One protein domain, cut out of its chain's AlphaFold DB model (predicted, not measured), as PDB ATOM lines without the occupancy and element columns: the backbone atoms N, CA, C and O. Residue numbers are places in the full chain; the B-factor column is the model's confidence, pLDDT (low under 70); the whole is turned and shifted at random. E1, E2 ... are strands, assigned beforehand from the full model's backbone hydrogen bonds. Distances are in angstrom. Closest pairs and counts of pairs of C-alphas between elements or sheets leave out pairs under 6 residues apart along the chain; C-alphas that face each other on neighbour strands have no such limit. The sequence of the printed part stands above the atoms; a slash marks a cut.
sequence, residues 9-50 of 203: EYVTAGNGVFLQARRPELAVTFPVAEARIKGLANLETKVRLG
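What this domain is: This is residues 9 to 50 of the 203 residues of an uncharacterized protein of Acidobacteria bacterium (UniProt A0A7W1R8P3). The domain is a narrow, twisted sheet of four strands, drawn out into a rod. E2 and E3 are the two long strands side by side, E1 pairs along E2 near the turn that joins E1 to E2, and the short E4 pairs with the first residues of E3, toward the other end of the rod. After E3 the chain folds back in a long loop, residues 35 to 45, past the turn between E1 and E2, and returns along the rod to E4. The printed part has 42 residues with no named helix and four named strands, E1, E2, E3 and E4 along the chain and in the same order across the sheet, all antiparallel, and the class is all strand. It is only just compact, close to loose, with a radius of gyration of the C-alphas of 10.9 A, and the C-alphas span 34 by 13 by 13 A.

Where its parts are: The longest strand by residues is E3, residues 26 to 34, nine residues from Leu 26 to Glu 34. It measures 23.7 A from first to last C-alpha, from (-32.084, -3.908, 45.120) to (-31.965, 12.240, 27.807). E2, residues 16 to 22, runs 20.0 A from Gly 16 to Arg 22. E1, residues 9 to 13, begins at C-alpha 9 at (-37.801, -2.375, 31.751) and is 12.7 A long. E4, residues 46 to 49, is 10.1 A long and ends at C-alpha 49 at (-31.761, -1.104, 49.142).

How they stand to each other: E2 and E3, the inner strands of the sheet, are antiparallel neighbours and form a hairpin, with 164 degrees between their directions. Their C-alphas face each other from 16 and 34, 4.3 A apart, to 22 and 27, 4.2 A apart. Across this pair N 19 and O 30 are within hydrogen-bond range at 2.8 A, as are N 28 and O 21 at 2.9 A. Near the end of E3, both N 32 and N 33 are within hydrogen-bond range of O 17, at 2.9 A and 3.3 A. On one side of E2 is E1, an edge strand, antiparallel to it at 145 degrees and forming a hairpin with it. The C-alphas of Tyr 10 and Leu 19, which face each other, are 4.7 A apart, and N 11 and O 18 are within hydrogen-bond range at 2.8 A. The other edge strand is E4, antiparallel to E3 at 163 degrees, and these two also form a hairpin. The C-alphas of Val 28 and Val 47, which face each other, are 4.6 A apart; N 27 and O 48 are within hydrogen-bond range at 2.9 A, and N 46 and O 29 at 2.8 A. E4 is apart from both E1 and E2. The strands together make a meander, each strand the antiparallel neighbour of the one before.

The domain as a whole: The outline is a rod, and the two C-alphas farthest apart are those of Glu 25 and Lys 38, at 34.1 A. From edge to edge of the sheet the strands' lines turn by 38 degrees and the way across it turns by 51 degrees; its C-alphas lie up to 6.0 A off their best plane. The links from E1 to E2, of 2 residues, and from E2 to E3, of 3 residues, are tight, while the link from E3 to E4, of 11 residues, is long. The first and last printed C-alphas, of Glu 9 and Gly 50, are 19.7 A apart. The printed part has no cut. Its mean pLDDT is 96.2, and no printed residue is under 70.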
ATOM      1  N   GLU A   9     -36.832  -3.061  32.605       94.06
ATOM      2  CA  GLU A   9     -37.801  -2.375  31.751       94.06
ATOM      3  C   GLU A   9     -37.263  -1.008  31.325       94.06
ATOM      4  O   GLU A   9     -36.610  -0.317  32.110       94.06
ATOM      5  N   TYR A  10     -37.581  -0.598  30.097       95.25
ATOM      6  CA  TYR A  10     -37.415   0.788  29.667       95.25
ATOM      7  C   TYR A  10     -38.718   1.554  29.878       95.25
ATOM      8  O   TYR A  10     -39.788   1.116  29.457       95.25
ATOM      9  N   VAL A  11     -38.618   2.729  30.490       95.44
ATOM     10  CA  VAL A  11     -39.740   3.626  30.766       95.44
ATOM     11  C   VAL A  11     -39.474   4.964  30.096       95.44
ATOM     12  O   VAL A  11     -38.422   5.568  30.285       95.44
ATOM     13  N   THR A  12     -40.436   5.449  29.317       97.00
ATOM     14  CA  THR A  12     -40.374   6.797  28.743       97.00
ATOM     15  C   THR A  12     -40.943   7.817  29.727       97.00
ATOM     16  O   THR A  12     -41.983   7.600  30.347       97.00
ATOM     17  N   ALA A  13     -40.244   8.936  29.876       97.44
ATOM     18  CA  ALA A  13     -40.560  10.032  30.779       97.44
ATOM     19  C   ALA A  13     -40.383  11.377  30.066       97.44
ATOM     20  O   ALA A  13     -39.778  11.467  28.999       97.44
ATOM     21  N   GLY A  14     -40.888  12.453  30.669       97.94
ATOM     22  CA  GLY A  14     -40.800  13.803  30.106       97.94
ATOM     23  C   GLY A  14     -39.366  14.272  29.851       97.94
ATOM     24  O   GLY A  14     -39.137  15.055  28.927       97.94
ATOM     25  N   ASN A  15     -38.416  13.751  30.630       97.94
ATOM     26  CA  ASN A  15     -36.987  14.048  30.577       97.94
ATOM     27  C   ASN A  15     -36.120  12.919  29.992       97.94
ATOM     28  O   ASN A  15     -34.897  13.012  30.062       97.94
ATOM     29  N   GLY A  16     -36.714  11.882  29.389       97.62
ATOM     30  CA  GLY A  16     -35.951  10.908  28.609       97.62
ATOM     31  C   GLY A  16     -36.436   9.474  28.724       97.62
ATOM     32  O   GLY A  16     -37.584   9.202  29.067       97.62
ATOM     33  N   VAL A  17     -35.538   8.546  28.417       97.81
ATOM     34  CA  VAL A  17     -35.729   7.108  28.603       97.81
ATOM     35  C   VAL A  17     -34.981   6.686  29.859       97.81
ATOM     36  O   VAL A  17     -33.804   7.000  30.039       97.81
ATOM     37  N   PHE A  18     -35.679   5.964  30.722       97.94
ATOM     38  CA  PHE A  18     -35.174   5.433  31.977       97.94
ATOM     39  C   PHE A  18     -35.134   3.917  31.915       97.94
ATOM     40  O   PHE A  18     -35.999   3.298  31.300       97.94
ATOM     41  N   LEU A  19     -34.166   3.327  32.601       97.00
ATOM     42  CA  LEU A  19     -34.120   1.901  32.876       97.00
ATOM     43  C   LEU A  19     -34.588   1.656  34.311       97.00
ATOM     44  O   LEU A  19     -34.190   2.379  35.229       97.00
ATOM     45  N   GLN A  20     -35.426   0.640  34.508       96.81
ATOM     46  CA  GLN A  20     -35.858   0.162  35.820       96.81
ATOM     47  C   GLN A  20     -35.529  -1.318  35.987       96.81
ATOM     48  O   GLN A  20     -35.846  -2.126  35.120       96.81
ATOM     49  N   ALA A  21     -34.934  -1.687  37.120       95.88
ATOM     50  CA  ALA A  21     -34.622  -3.078  37.446       95.88
ATOM     51  C   ALA A  21     -34.883  -3.365  38.927       95.88
ATOM     52  O   ALA A  21     -34.801  -2.468  39.775       95.88
ATOM     53  N   ARG A  22     -35.237  -4.616  39.245       94.06
ATOM     54  CA  ARG A  22     -35.574  -5.053  40.604       94.06
ATOM     55  C   ARG A  22     -35.188  -6.505  40.823       94.06
ATOM     56  O   ARG A  22     -35.531  -7.378  40.041       94.06
ATOM     57  N   ARG A  23     -34.565  -6.730  41.971       91.69
ATOM     58  CA  ARG A  23     -34.381  -8.014  42.642       91.69
ATOM     59  C   ARG A  23     -34.768  -7.833  44.123       91.69
ATOM     60  O   ARG A  23     -35.094  -6.702  44.509       91.69
ATOM     61  N   PRO A  24     -34.808  -8.887  44.953       90.25
ATOM     62  CA  PRO A  24     -35.308  -8.769  46.324       90.25
ATOM     63  C   PRO A  24     -34.611  -7.668  47.145       90.25
ATOM     64  O   PRO A  24     -35.285  -6.887  47.821       90.25
ATOM     65  N   GLU A  25     -33.288  -7.536  47.020       94.69
ATOM     66  CA  GLU A  25     -32.473  -6.625  47.834       94.69
ATOM     67  C   GLU A  25     -32.248  -5.249  47.192       94.69
ATOM     68  O   GLU A  25     -31.908  -4.301  47.896       94.69
ATOM     69  N   LEU A  26     -32.435  -5.114  45.875       95.81
ATOM     70  CA  LEU A  26     -32.084  -3.908  45.120       95.81
ATOM     71  C   LEU A  26     -33.160  -3.567  44.090       95.81
ATOM     72  O   LEU A  26     -33.569  -4.402  43.286       95.81
ATOM     73  N   ALA A  27     -33.599  -2.311  44.083       96.88
ATOM     74  CA  ALA A  27     -34.389  -1.751  42.996       96.88
ATOM     75  C   ALA A  27     -33.811  -0.408  42.558       96.88
ATOM     76  O   ALA A  27     -33.468   0.421  43.404       96.88
ATOM     77  N   VAL A  28     -33.741  -0.190  41.247       97.69
ATOM     78  CA  VAL A  28     -33.143   1.009  40.656       97.69
ATOM     79  C   VAL A  28     -34.028   1.606  39.570       97.69
ATOM     80  O   VAL A  28     -34.832   0.923  38.936       97.69
ATOM     81  N   THR A  29     -33.881   2.907  39.367       97.88
ATOM     82  CA  THR A  29     -34.401   3.663  38.230       97.88
ATOM     83  C   THR A  29     -33.356   4.702  37.872       97.88
ATOM     84  O   THR A  29     -32.929   5.427  38.764       97.88
ATOM     85  N   PHE A  30     -32.925   4.786  36.619       97.75
ATOM     86  CA  PHE A  30     -31.935   5.780  36.194       97.75
ATOM     87  C   PHE A  30     -32.073   6.103  34.699       97.75
ATOM     88  O   PHE A  30     -32.602   5.273  33.956       97.75
ATOM     89  N   PRO A  31     -31.669   7.303  34.250       97.31
ATOM     90  CA  PRO A  31     -31.745   7.675  32.843       97.31
ATOM     91  C   PRO A  31     -30.706   6.905  32.018       97.31
ATOM     92  O   PRO A  31     -29.552   6.788  32.423       97.31
ATOM     93  N   VAL A  32     -31.115   6.425  30.844       96.75
ATOM     94  CA  VAL A  32     -30.230   5.820  29.827       96.75
ATOM     95  C   VAL A  32     -30.118   6.679  28.569       96.75
ATOM     96  O   VAL A  32     -29.166   6.548  27.809       96.75
ATOM     97  N   ALA A  33     -31.082   7.573  28.345       96.62
ATOM     98  CA  ALA A  33     -31.031   8.569  27.286       96.62
ATOM     99  C   ALA A  33     -31.836   9.800  27.700       96.62
ATOM    100  O   ALA A  33     -32.989   9.681  28.110       96.62
ATOM    101  N   GLU A  34     -31.257  10.986  27.558       96.00
ATOM    102  CA  GLU A  34     -31.965  12.240  27.807       96.00
ATOM    103  C   GLU A  34     -32.782  12.648  26.578       96.00
ATOM    104  O   GLU A  34     -32.298  12.627  25.447       96.00
ATOM    105  N   ALA A  35     -34.036  13.039  26.792       95.81
ATOM    106  CA  ALA A  35     -34.880  13.596  25.742       95.81
ATOM    107  C   ALA A  35     -35.994  14.446  26.347       95.81
ATOM    108  O   ALA A  35     -36.441  14.205  27.462       95.81
ATOM    109  N   ARG A  36     -36.501  15.419  25.588       96.69
ATOM    110  CA  ARG A  36     -37.682  16.188  25.991       96.69
ATOM    111  C   ARG A  36     -38.926  15.625  25.318       96.69
ATOM    112  O   ARG A  36     -39.159  15.884  24.139       96.69
ATOM    113  N   ILE A  37     -39.753  14.911  26.075       96.44
ATOM    114  CA  ILE A  37     -40.984  14.294  25.570       96.44
ATOM    115  C   ILE A  37     -42.193  15.051  26.131       96.44
ATOM    116  O   ILE A  37     -42.479  15.034  27.327       96.44
ATOM    117  N   LYS A  38     -42.911  15.768  25.260       96.25
ATOM    118  CA  LYS A  38     -44.041  16.614  25.669       96.25
ATOM    119  C   LYS A  38     -45.196  15.762  26.207       96.25
ATOM    120  O   LYS A  38     -45.636  14.832  25.544       96.25
ATOM    121  N   GLY A  39     -45.739  16.152  27.361       96.19
ATOM    122  CA  GLY A  39     -46.938  15.540  27.944       96.19
ATOM    123  C   GLY A  39     -46.676  14.373  28.901       96.19
ATOM    124  O   GLY A  39     -47.629  13.896  29.508       96.19
ATOM    125  N   LEU A  40     -45.419  13.951  29.080       97.38
ATOM    126  CA  LEU A  40     -45.030  12.952  30.080       97.38
ATOM    127  C   LEU A  40     -44.452  13.614  31.340       97.38
ATOM    128  O   LEU A  40     -43.856  14.688  31.273       97.38
ATOM    129  N   ALA A  41     -44.619  12.956  32.491       97.00
ATOM    130  CA  ALA A  41     -44.006  13.377  33.749       97.00
ATOM    131  C   ALA A  41     -42.502  13.069  33.755       97.00
ATOM    132  O   ALA A  41     -42.073  12.062  33.192       97.00
ATOM    133  N   ASN A  42     -41.708  13.916  34.413       97.44
ATOM    134  CA  ASN A  42     -40.283  13.656  34.602       97.44
ATOM    135  C   ASN A  42     -40.062  12.540  35.629       97.44
ATOM    136  O   ASN A  42     -40.831  12.400  36.583       97.44
ATOM    137  N   LEU A  43     -38.980  11.788  35.449       96.81
ATOM    138  CA  LEU A  43     -38.485  10.822  36.422       96.81
ATOM    139  C   LEU A  43     -37.140  11.263  36.993       96.81
ATOM    140  O   LEU A  43     -36.389  12.021  36.383       96.81
ATOM    141  N   GLU A  44     -36.845  10.751  38.179       96.56
ATOM    142  CA  GLU A  44     -35.581  10.953  38.875       96.56
ATOM    143  C   GLU A  44     -34.870   9.616  39.037       96.56
ATOM    144  O   GLU A  44     -35.516   8.564  39.124       96.56
ATOM    145  N   THR A  45     -33.541   9.669  39.132       97.25
ATOM    146  CA  THR A  45     -32.749   8.513  39.536       97.25
ATOM    147  C   THR A  45     -33.147   8.090  40.951       97.25
ATOM    148  O   THR A  45     -33.194   8.913  41.865       97.25
ATOM    149  N   LYS A  46     -33.428   6.801  41.148       96.94
ATOM    150  CA  LYS A  46     -33.800   6.212  42.439       96.94
ATOM    151  C   LYS A  46     -33.028   4.927  42.664       96.94
ATOM    152  O   LYS A  46     -32.938   4.090  41.772       96.94
ATOM    153  N   VAL A  47     -32.548   4.747  43.887       97.38
ATOM    154  CA  VAL A  47     -31.939   3.506  44.365       97.38
ATOM    155  C   VAL A  47     -32.625   3.133  45.664       97.38
ATOM    156  O   VAL A  47     -32.802   3.972  46.546       97.38
ATOM    157  N   ARG A  48     -33.054   1.880  45.774       96.75
ATOM    158  CA  ARG A  48     -33.682   1.352  46.979       96.75
ATOM    159  C   ARG A  48     -33.024   0.039  47.358       96.75
ATOM    160  O   ARG A  48     -33.203  -0.962  46.665       96.75
ATOM    161  N   LEU A  49     -32.340   0.062  48.493       96.06
ATOM    162  CA  LEU A  49     -31.761  -1.104  49.142       96.06
ATOM    163  C   LEU A  49     -32.760  -1.679  50.147       96.06
ATOM    164  O   LEU A  49     -33.351  -0.934  50.930       96.06
ATOM    165  N   GLY A  50     -32.963  -2.995  50.117       89.62
ATOM    166  CA  GLY A  50     -33.908  -3.696  50.989       89.62
ATOM    167  C   GLY A  50     -33.618  -3.485  52.475       89.62
ATOM    168  O   GLY A  50     -34.554  -3.331  53.252       89.62
TER     169      GLY A  50